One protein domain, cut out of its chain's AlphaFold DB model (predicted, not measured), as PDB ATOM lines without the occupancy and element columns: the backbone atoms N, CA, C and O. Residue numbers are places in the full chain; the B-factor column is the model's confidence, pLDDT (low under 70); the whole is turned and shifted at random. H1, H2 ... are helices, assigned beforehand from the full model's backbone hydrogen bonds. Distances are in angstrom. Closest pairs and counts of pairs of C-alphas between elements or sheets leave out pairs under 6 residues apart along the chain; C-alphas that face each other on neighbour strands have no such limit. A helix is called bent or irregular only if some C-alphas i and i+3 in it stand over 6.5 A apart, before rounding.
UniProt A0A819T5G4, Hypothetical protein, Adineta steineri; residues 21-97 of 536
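What this domain is: This is residues 21 to 97 of the 536 residues of the protein "Hypothetical protein" of Adineta steineri (UniProt A0A819T5G4). One long helix, H4, makes the spine of this elongated model; H1 and H2 both pack on it at steep angles, H2 on its first part and H1, by its own first half, further along. The short H3 lies beyond the end of H2, and at the opposite end residues 88 to 95 stick out, turning a corner into H5. The printed part has 77 residues with five named helices in the order H1, H2, H3, H4, H5 and no named strand; the class is all helix. It is loose, with a radius of gyration of the C-alphas of 14.3 A, and spans 45 by 25 by 22 A.

Where its parts are: Find C-alpha 21 at (186.107, 107.550, 151.611); from there H1, residues 21 to 35, runs 21.0 A. Next comes H2, residues 42 to 55, 19.6 A long, followed by H3, residues 60 to 63. Look for C-alpha 67 at (184.604, 120.321, 160.764), where H4 begins; this longest helix, residues 67 to 87, covers 30.8 A. It has a kink of 29 degrees near residue 81 and is only just irregular: C-alphas 81 and 84 are 6.7 A apart. H5, residues 90 to 97, is 10.3 A long and ends with C-alpha 97 at (158.099, 108.934, 141.636).

How they stand to each other: Begin at H4, the hub, which touches three helices. Its residues 67 to 75 touch H2, closest at the C-alphas of Ala 49 and His 71, 5.0 A apart; the two run opposite ways at a steep tilt of 52 degrees. Its residues 73 to 78 touch residues 24 to 28 of H1, closest at the C-alphas of Leu 24 and Ile 74, 6.2 A apart. H1 and H4 run the same way at a steep tilt of 65 degrees. H1 and H2 are near each other, with 5 pairs of C-alphas within 10 A. H3 is close to but not clearly touching H2, the closest C-alphas, of Val 53 and Ser 63, being 7.1 A apart. At the far end, H4 and H5 only just touch, and only at the corner, with 3 pairs of C-alphas within 8 A; the closest, of Met 87 and Lys 93, are 5.7 A apart. H1 and H5 are apart, for instance. In H1, H2 and H5 every O i to N i+4 pair is within hydrogen-bond range, in H4 15 of 17 are, and H3 is too short for such a pair.

The domain as a whole: The two C-alphas farthest apart, of Pro 60 and Leu 91, are 45.6 A apart. The printed part has no cut, and no link is long: H1 to H2 is short, the other three are tight. Look at the B-factor column for the mean pLDDT of the printed part, 70.1; values under 70 stand at residues 33 to 36, 38, 54 to 65 and 83 to 97.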
ATOM      1  N   SER A  21     187.228 108.457 151.882       76.00
ATOM      2  CA  SER A  21     186.107 107.550 151.611       76.00
ATOM      3  C   SER A  21     186.142 106.291 152.483       76.00
ATOM      4  O   SER A  21     185.095 105.809 152.917       76.00
ATOM      5  N   GLU A  22     187.333 105.765 152.767       74.31
ATOM      6  CA  GLU A  22     187.509 104.603 153.643       74.31
ATOM      7  C   GLU A  22     187.165 104.948 155.086       74.31
ATOM      8  O   GLU A  22     186.411 104.216 155.720       74.31
ATOM      9  N   VAL A  23     187.630 106.103 155.575       75.38
ATOM     10  CA  VAL A  23     187.291 106.597 156.919       75.38
ATOM     11  C   VAL A  23     185.772 106.734 157.072       75.38
ATOM     12  O   VAL A  23     185.198 106.208 158.020       75.38
ATOM     13  N   LEU A  24     185.094 107.348 156.096       81.25
ATOM     14  CA  LEU A  24     183.631 107.479 156.095       81.25
ATOM     15  C   LEU A  24     182.899 106.130 156.071       81.25
ATOM     16  O   LEU A  24     181.824 106.010 156.651       81.25
ATOM     17  N   THR A  25     183.453 105.126 155.389       80.25
ATOM     18  CA  THR A  25     182.857 103.783 155.318       80.25
ATOM     19  C   THR A  25     182.987 103.053 156.649       80.25
ATOM     20  O   THR A  25     182.014 102.474 157.106       80.25
ATOM     21  N   LEU A  26     184.135 103.161 157.320       74.81
ATOM     22  CA  LEU A  26     184.328 102.580 158.651       74.81
ATOM     23  C   LEU A  26     183.399 103.202 159.692       74.81
ATOM     24  O   LEU A  26     182.825 102.482 160.499       74.81
ATOM     25  N   ILE A  27     183.236 104.527 159.658       77.19
ATOM     26  CA  ILE A  27     182.323 105.235 160.563       77.19
ATOM     27  C   ILE A  27     180.890 104.765 160.333       77.19
ATOM     28  O   ILE A  27     180.186 104.455 161.288       77.19
ATOM     29  N   TYR A  28     180.462 104.696 159.070       81.81
ATOM     30  CA  TYR A  28     179.135 104.199 158.726       81.81
ATOM     31  C   TYR A  28     178.919 102.768 159.232       81.81
ATOM     32  O   TYR A  28     177.937 102.506 159.924       81.81
ATOM     33  N   ASP A  29     179.854 101.866 158.943       76.94
ATOM     34  CA  ASP A  29     179.785 100.465 159.353       76.94
ATOM     35  C   ASP A  29     179.756 100.311 160.871       76.94
ATOM     36  O   ASP A  29     178.976  99.521 161.385       76.94
ATOM     37  N   HIS A  30     180.576 101.064 161.599       71.38
ATOM     38  CA  HIS A  30     180.618 100.986 163.054       71.38
ATOM     39  C   HIS A  30     179.325 101.509 163.685       71.38
ATOM     40  O   HIS A  30     178.717 100.821 164.495       71.38
ATOM     41  N   VAL A  31     178.843 102.680 163.264       73.06
ATOM     42  CA  VAL A  31     177.605 103.269 163.806       73.06
ATOM     43  C   VAL A  31     176.391 102.384 163.521       73.06
ATOM     44  O   VAL A  31     175.529 102.222 164.379       73.06
ATOM     45  N   THR A  32     176.332 101.787 162.331       73.94
ATOM     46  CA  THR A  32     175.217 100.909 161.957       73.94
ATOM     47  C   THR A  32     175.311  99.525 162.598       73.94
ATOM     48  O   THR A  32     174.293  99.018 163.049       73.94
ATOM     49  N   LYS A  33     176.501  98.918 162.694       69.62
ATOM     50  CA  LYS A  33     176.667  97.566 163.263       69.62
ATOM     51  C   LYS A  33     176.684  97.550 164.789       69.62
ATOM     52  O   LYS A  33     176.186  96.602 165.378       69.62
ATOM     53  N   SER A  34     177.279  98.557 165.424       60.75
ATOM     54  CA  SER A  34     177.452  98.580 166.881       60.75
ATOM     55  C   SER A  34     176.259  99.185 167.618       60.75
ATOM     56  O   SER A  34     176.068  98.872 168.787       60.75
ATOM     57  N   TYR A  35     175.455 100.025 166.958       61.12
ATOM     58  CA  TYR A  35     174.396 100.789 167.630       61.12
ATOM     59  C   TYR A  35     173.037 100.741 166.922       61.12
ATOM     60  O   TYR A  35     172.121 101.439 167.348       61.12
ATOM     61  N   ASP A  36     172.917  99.980 165.826       65.19
ATOM     62  CA  ASP A  36     171.714  99.879 164.978       65.19
ATOM     63  C   ASP A  36     171.125 101.248 164.561       65.19
ATOM     64  O   ASP A  36     169.953 101.409 164.216       65.19
ATOM     65  N   LEU A  37     171.958 102.299 164.589       70.31
ATOM     66  CA  LEU A  37     171.502 103.670 164.417       70.31
ATOM     67  C   LEU A  37     171.540 104.047 162.942       70.31
ATOM     68  O   LEU A  37     172.473 104.680 162.438       70.31
ATOM     69  N   LEU A  38     170.481 103.671 162.229       67.56
ATOM     70  CA  LEU A  38     170.381 103.951 160.802       67.56
ATOM     71  C   LEU A  38     170.120 105.437 160.515       67.56
ATOM     72  O   LEU A  38     170.540 105.918 159.463       67.56
ATOM     73  N   TYR A  39     169.503 106.189 161.441       74.69
ATOM     74  CA  TYR A  39     169.118 107.601 161.280       74.69
ATOM     75  C   TYR A  39     169.703 108.535 162.359       74.69
ATOM     76  O   TYR A  39     168.943 109.072 163.162       74.69
ATOM     77  N   PRO A  40     171.022 108.812 162.365       80.25
ATOM     78  CA  PRO A  40     171.582 109.798 163.281       80.25
ATOM     79  C   PRO A  40     171.005 111.199 163.040       80.25
ATOM     80  O   PRO A  40     170.733 111.587 161.889       80.25
ATOM     81  N   SER A  41     170.853 111.946 164.131       79.69
ATOM     82  CA  SER A  41     170.448 113.351 164.149       79.69
ATOM     83  C   SER A  41     171.559 114.270 163.615       79.69
ATOM     84  O   SER A  41     172.696 113.844 163.388       79.69
ATOM     85  N   ASN A  42     171.250 115.555 163.395       80.12
ATOM     86  CA  ASN A  42     172.275 116.530 162.994       80.12
ATOM     87  C   ASN A  42     173.389 116.664 164.045       80.12
ATOM     88  O   ASN A  42     174.563 116.735 163.676       80.12
ATOM     89  N   ASP A  43     173.042 116.624 165.329       79.81
ATOM     90  CA  ASP A  43     174.018 116.737 166.415       79.81
ATOM     91  C   ASP A  43     174.928 115.511 166.494       79.81
ATOM     92  O   ASP A  43     176.104 115.626 166.840       79.81
ATOM     93  N   ASP A  44     174.435 114.340 166.091       79.06
ATOM     94  CA  ASP A  44     175.255 113.133 165.976       79.06
ATOM     95  C   ASP A  44     176.293 113.262 164.862       79.06
ATOM     96  O   ASP A  44     177.469 112.964 165.080       79.06
ATOM     97  N   TYR A  45     175.911 113.774 163.684       82.12
ATOM     98  CA  TYR A  45     176.880 114.052 162.614       82.12
ATOM     99  C   TYR A  45     177.933 115.061 163.059       82.12
ATOM    100  O   TYR A  45     179.107 114.918 162.707       82.12
ATOM    101  N   LEU A  46     177.535 116.082 163.821       78.38
ATOM    102  CA  LEU A  46     178.453 117.117 164.281       78.38
ATOM    103  C   LEU A  46     179.429 116.570 165.327       78.38
ATOM    104  O   LEU A  46     180.625 116.857 165.254       78.38
ATOM    105  N   ARG A  47     178.947 115.739 166.257       77.56
ATOM    106  CA  ARG A  47     179.785 115.042 167.242       77.56
ATOM    107  C   ARG A  47     180.775 114.088 166.573       77.56
ATOM    108  O   ARG A  47     181.963 114.131 166.892       77.56
ATOM    109  N   MET A  48     180.330 113.319 165.577       78.88
ATOM    110  CA  MET A  48     181.211 112.462 164.775       78.88
ATOM    111  C   MET A  48     182.286 113.280 164.048       78.88
ATOM    112  O   MET A  48     183.466 112.947 164.118       78.88
ATOM    113  N   ALA A  49     181.908 114.386 163.403       78.12
ATOM    114  CA  ALA A  49     182.846 115.258 162.697       78.12
ATOM    115  C   ALA A  49     183.892 115.888 163.631       78.12
ATOM    116  O   ALA A  49     185.074 115.907 163.293       78.12
ATOM    117  N   LYS A  50     183.476 116.361 164.814       76.06
ATOM    118  CA  LYS A  50     184.387 116.898 165.835       76.06
ATOM    119  C   LYS A  50     185.377 115.840 166.315       76.06
ATOM    120  O   LYS A  50     186.563 116.131 166.403       76.06
ATOM    121  N   SER A  51     184.925 114.611 166.560       74.38
ATOM    122  CA  SER A  51     185.821 113.538 166.998       74.38
ATOM    123  C   SER A  51     186.818 113.117 165.914       74.38
ATOM    124  O   SER A  51     187.986 112.871 166.193       74.38
ATOM    125  N   ILE A  52     186.405 113.124 164.646       71.56
ATOM    126  CA  ILE A  52     187.302 112.842 163.521       71.56
ATOM    127  C   ILE A  52     188.404 113.898 163.419       71.56
ATOM    128  O   ILE A  52     189.565 113.549 163.262       71.56
ATOM    129  N   VAL A  53     188.055 115.180 163.537       70.56
ATOM    130  CA  VAL A  53     189.030 116.276 163.435       70.56
ATOM    131  C   VAL A  53     189.928 116.367 164.674       70.56
ATOM    132  O   VAL A  53     191.114 116.650 164.528       70.56
ATOM    133  N   ASN A  54     189.387 116.113 165.870       67.50
ATOM    134  CA  ASN A  54     190.094 116.356 167.131       67.50
ATOM    135  C   ASN A  54     190.794 115.116 167.709       67.50
ATOM    136  O   ASN A  54     191.792 115.270 168.404       67.50
ATOM    137  N   LYS A  55     190.273 113.902 167.474       63.50
ATOM    138  CA  LYS A  55     190.755 112.662 168.116       63.50
ATOM    139  C   LYS A  55     191.452 111.692 167.162       63.50
ATOM    140  O   LYS A  55     192.318 110.933 167.594       63.50
ATOM    141  N   LEU A  56     191.113 111.691 165.870       62.53
ATOM    142  CA  LEU A  56     191.799 110.849 164.886       62.53
ATOM    143  C   LEU A  56     193.007 111.617 164.333       62.53
ATOM    144  O   LEU A  56     192.850 112.707 163.791       62.53
ATOM    145  N   HIS A  57     194.213 111.049 164.440       56.31
ATOM    146  CA  HIS A  57     195.453 111.623 163.892       56.31
ATOM    147  C   HIS A  57     195.460 111.571 162.351       56.31
ATOM    148  O   HIS A  57     196.183 110.806 161.720       56.31
ATOM    149  N   ILE A  58     194.589 112.353 161.720       59.84
ATOM    150  CA  ILE A  58     194.400 112.387 160.271       59.84
ATOM    151  C   ILE A  58     195.622 113.039 159.608       59.84
ATOM    152  O   ILE A  58     196.132 114.040 160.113       59.84
ATOM    153  N   PRO A  59     196.085 112.536 158.446       56.75
ATOM    154  CA  PRO A  59     197.171 113.147 157.692       56.75
ATOM    155  C   PRO A  59     196.959 114.646 157.453       56.75
ATOM    156  O   PRO A  59     195.844 115.043 157.100       56.75
ATOM    157  N   PRO A  60     198.020 115.470 157.494       54.69
ATOM    158  CA  PRO A  60     197.946 116.902 157.196       54.69
ATOM    159  C   PRO A  60     197.296 117.232 155.837       54.69
ATOM    160  O   PRO A  60     196.689 118.283 155.654       54.69
ATOM    161  N   ALA A  61     197.384 116.312 154.868       58.38
ATOM    162  CA  ALA A  61     196.747 116.438 153.556       58.38
ATOM    163  C   ALA A  61     195.206 116.347 153.608       58.38
ATOM    164  O   ALA A  61     194.520 116.930 152.771       58.38
ATOM    165  N   LEU A  62     194.658 115.632 154.593       56.53
ATOM    166  CA  LEU A  62     193.224 115.428 154.820       56.53
ATOM    167  C   LEU A  62     192.673 116.333 155.939       56.53
ATOM    168  O   LEU A  62     191.462 116.581 155.964       56.53
ATOM    169  N   SER A  63     193.544 116.842 156.820       56.50
ATOM    170  CA  SER A  63     193.208 117.737 157.940       56.50
ATOM    171  C   SER A  63     192.899 119.177 157.521       56.50
ATOM    172  O   SER A  63     192.286 119.910 158.288       56.50
ATOM    173  N   LYS A  64     193.236 119.578 156.284       58.84
ATOM    174  CA  LYS A  64     192.860 120.890 155.714       58.84
ATOM    175  C   LYS A  64     191.344 121.100 155.567       58.84
ATOM    176  O   LYS A  64     190.914 122.200 155.241       58.84
ATOM    177  N   ASN A  65     190.540 120.057 155.776       63.97
ATOM    178  CA  ASN A  65     189.085 120.129 155.692       63.97
ATOM    179  C   ASN A  65     188.490 120.550 157.037       63.97
ATOM    180  O   ASN A  65     188.781 119.944 158.069       63.97
ATOM    181  N   SER A  66     187.602 121.541 157.013       72.69
ATOM    182  CA  SER A  66     186.929 122.042 158.209       72.69
ATOM    183  C   SER A  66     185.997 120.982 158.821       72.69
ATOM    184  O   SER A  66     185.546 120.050 158.149       72.69
ATOM    185  N   ILE A  67     185.633 121.149 160.099       78.88
ATOM    186  CA  ILE A  67     184.604 120.321 160.764       78.88
ATOM    187  C   ILE A  67     183.305 120.300 159.939       78.88
ATOM    188  O   ILE A  67     182.644 119.266 159.855       78.88
ATOM    189  N   LYS A  68     182.969 121.413 159.265       80.12
ATOM    190  CA  LYS A  68     181.792 121.522 158.389       80.12
ATOM    191  C   LYS A  68     181.868 120.566 157.194       80.12
ATOM    192  O   LYS A  68     180.870 119.932 156.856       80.12
ATOM    193  N   ASP A  69     183.047 120.395 156.601       81.38
ATOM    194  CA  ASP A  69     183.238 119.518 155.441       81.38
ATOM    195  C   ASP A  69     183.103 118.044 155.827       81.38
ATOM    196  O   ASP A  69     182.514 117.240 155.096       81.38
ATOM    197  N   TRP A  70     183.652 117.668 156.986       82.44
ATOM    198  CA  TRP A  70     183.489 116.330 157.559       82.44
ATOM    199  C   TRP A  70     182.041 116.050 157.942       82.44
ATOM    200  O   TRP A  70     181.514 115.011 157.548       82.44
ATOM    201  N   HIS A  71     181.374 117.003 158.591       82.75
ATOM    202  CA  HIS A  71     179.954 116.923 158.919       82.75
ATOM    203  C   HIS A  71     179.095 116.633 157.679       82.75
ATOM    204  O   HIS A  71     178.346 115.653 157.654       82.75
ATOM    205  N   GLU A  72     179.260 117.416 156.608       83.75
ATOM    206  CA  GLU A  72     178.493 117.199 155.379       83.75
ATOM    207  C   GLU A  72     178.876 115.878 154.698       83.75
ATOM    208  O   GLU A  72     178.015 115.158 154.198       83.75
ATOM    209  N   SER A  73     180.152 115.484 154.728       84.38
ATOM    210  CA  SER A  73     180.600 114.224 154.119       84.38
ATOM    211  C   SER A  73     180.036 112.983 154.813       84.38
ATOM    212  O   SER A  73     179.626 112.041 154.132       84.38
ATOM    213  N   ILE A  74     179.963 112.985 156.146       84.06
ATOM    214  CA  ILE A  74     179.351 111.903 156.929       84.06
ATOM    215  C   ILE A  74     177.853 111.858 156.632       84.06
ATOM    216  O   ILE A  74     177.327 110.815 156.244       84.06
ATOM    217  N   LYS A  75     177.176 113.009 156.689       85.62
ATOM    218  CA  LYS A  75     175.749 113.122 156.368       85.62
ATOM    219  C   LYS A  75     175.431 112.588 154.969       85.62
ATOM    220  O   LYS A  75     174.461 111.851 154.783       85.62
ATOM    221  N   GLN A  76     176.256 112.918 153.978       83.56
ATOM    222  CA  GLN A  76     176.101 112.436 152.607       83.56
ATOM    223  C   GLN A  76     176.398 110.940 152.469       83.56
ATOM    224  O   GLN A  76     175.699 110.265 151.717       83.56
ATOM    225  N   LYS A  77     177.383 110.397 153.198       85.19
ATOM    226  CA  LYS A  77     177.668 108.955 153.217       85.19
ATOM    227  C   LYS A  77     176.458 108.173 153.725       85.19
ATOM    228  O   LYS A  77     175.954 107.324 152.998       85.19
ATOM    229  N   PHE A  78     175.916 108.541 154.883       84.31
ATOM    230  CA  PHE A  78     174.713 107.906 155.425       84.31
ATOM    231  C   PHE A  78     173.508 108.038 154.483       84.31
ATOM    232  O   PHE A  78     172.792 107.068 154.250       84.31
ATOM    233  N   LYS A  79     173.297 109.204 153.858       81.25
ATOM    234  CA  LYS A  79     172.241 109.370 152.842       81.25
ATOM    235  C   LYS A  79     172.424 108.445 151.634       81.25
ATOM    236  O   LYS A  79     171.437 107.927 151.119       81.25
ATOM    237  N   ARG A  80     173.661 108.257 151.157       79.81
ATOM    238  CA  ARG A  80     173.966 107.391 150.005       79.81
ATOM    239  C   ARG A  80     173.727 105.922 150.324       79.81
ATOM    240  O   ARG A  80     173.060 105.267 149.533       79.81
ATOM    241  N   GLU A  81     174.205 105.444 151.468       77.12
ATOM    242  CA  GLU A  81     174.070 104.036 151.870       77.12
ATOM    243  C   GLU A  81     172.623 103.656 152.238       77.12
ATOM    244  O   GLU A  81     172.219 102.508 152.081       77.12
ATOM    245  N   ARG A  82     171.782 104.628 152.629       73.44
ATOM    246  CA  ARG A  82     170.332 104.425 152.837       73.44
ATOM    247  C   ARG A  82     169.506 104.397 151.557       73.44
ATOM    248  O   ARG A  82     168.402 103.856 151.548       73.44
ATOM    249  N   LYS A  83     169.983 105.021 150.481       60.78
ATOM    250  CA  LYS A  83     169.217 105.171 149.235       60.78
ATOM    251  C   LYS A  83     168.729 103.825 148.653       60.78
ATOM    252  O   LYS A  83     167.576 103.774 148.228       60.78
ATOM    253  N   PRO A  84     169.520 102.731 148.674       57.19
ATOM    254  CA  PRO A  84     169.056 101.402 148.270       57.19
ATOM    255  C   PRO A  84     167.960 100.837 149.188       57.19
ATOM    256  O   PRO A  84     167.014 100.233 148.692       57.19
ATOM    257  N   LEU A  85     168.043 101.090 150.501       57.97
ATOM    258  CA  LEU A  85     167.077 100.617 151.507       57.97
ATOM    259  C   LEU A  85     165.719 101.334 151.413       57.97
ATOM    260  O   LEU A  85     164.693 100.782 151.788       57.97
ATOM    261  N   GLN A  86     165.691 102.559 150.884       54.53
ATOM    262  CA  GLN A  86     164.451 103.296 150.606       54.53
ATOM    263  C   GLN A  86     163.805 102.891 149.271       54.53
ATOM    264  O   GLN A  86     162.590 102.991 149.125       54.53
ATOM    265  N   MET A  87     164.596 102.412 148.303       47.16
ATOM    266  CA  MET A  87     164.111 101.976 146.985       47.16
ATOM    267  C   MET A  87     163.468 100.580 146.988       47.16
ATOM    268  O   MET A  87     162.734 100.269 146.050       47.16
ATOM    269  N   SER A  88     163.718  99.752 148.007       52.56
ATOM    270  CA  SER A  88     163.056  98.449 148.180       52.56
ATOM    271  C   SER A  88     161.632  98.563 148.736       52.56
ATOM    272  O   SER A  88     160.844  97.629 148.602       52.56
ATOM    273  N   ASN A  89     161.263  99.708 149.320       55.91
ATOM    274  CA  ASN A  89     159.913  99.960 149.806       55.91
ATOM    275  C   ASN A  89     159.048 100.577 148.693       55.91
ATOM    276  O   ASN A  89     159.187 101.754 148.345       55.91
ATOM    277  N   ASN A  90     158.121  99.779 148.157       58.47
ATOM    278  CA  ASN A  90     157.242 100.157 147.042       58.47
ATOM    279  C   ASN A  90     156.425 101.436 147.310       58.47
ATOM    280  O   ASN A  90     156.133 102.185 146.377       58.47
ATOM    281  N   LEU A  91     156.103 101.730 148.574       54.72
ATOM    282  CA  LEU A  91     155.332 102.912 148.962       54.72
ATOM    283  C   LEU A  91     156.176 104.198 148.924       54.72
ATOM    284  O   LEU A  91     155.691 105.265 148.549       54.72
ATOM    285  N   VAL A  92     157.454 104.099 149.301       56.12
ATOM    286  CA  VAL A  92     158.409 105.219 149.261       56.12
ATOM    287  C   VAL A  92     158.840 105.489 147.825       56.12
ATOM    288  O   VAL A  92     158.922 106.649 147.425       56.12
ATOM    289  N   LYS A  93     159.018 104.429 147.029       56.97
ATOM    290  CA  LYS A  93     159.261 104.517 145.588       56.97
ATOM    291  C   LYS A  93     158.111 105.230 144.871       56.97
ATOM    292  O   LYS A  93     158.365 106.213 144.188       56.97
ATOM    293  N   SER A  94     156.853 104.848 145.119       54.09
ATOM    294  CA  SER A  94     155.707 105.510 144.471       54.09
ATOM    295  C   SER A  94     155.547 106.977 144.888       54.09
ATOM    296  O   SER A  94     155.190 107.817 144.065       54.09
ATOM    297  N   LYS A  95     155.870 107.330 146.141       53.56
ATOM    298  CA  LYS A  95     155.866 108.728 146.601       53.56
ATOM    299  C   LYS A  95     157.050 109.535 146.053       53.56
ATOM    300  O   LYS A  95     156.864 110.707 145.740       53.56
ATOM    301  N   GLN A  96     158.236 108.949 145.889       55.12
ATOM    302  CA  GLN A  96     159.356 109.613 145.208       55.12
ATOM    303  C   GLN A  96     159.117 109.760 143.705       55.12
ATOM    304  O   GLN A  96     159.450 110.801 143.160       55.12
ATOM    305  N   ASP A  97     158.480 108.796 143.046       56.91
ATOM    306  CA  ASP A  97     158.099 108.934 141.636       56.91
ATOM    307  C   ASP A  97     157.009 110.011 141.464       56.91
ATOM    308  O   ASP A  97     156.996 110.745 140.478       56.91
TER     309      ASP A  97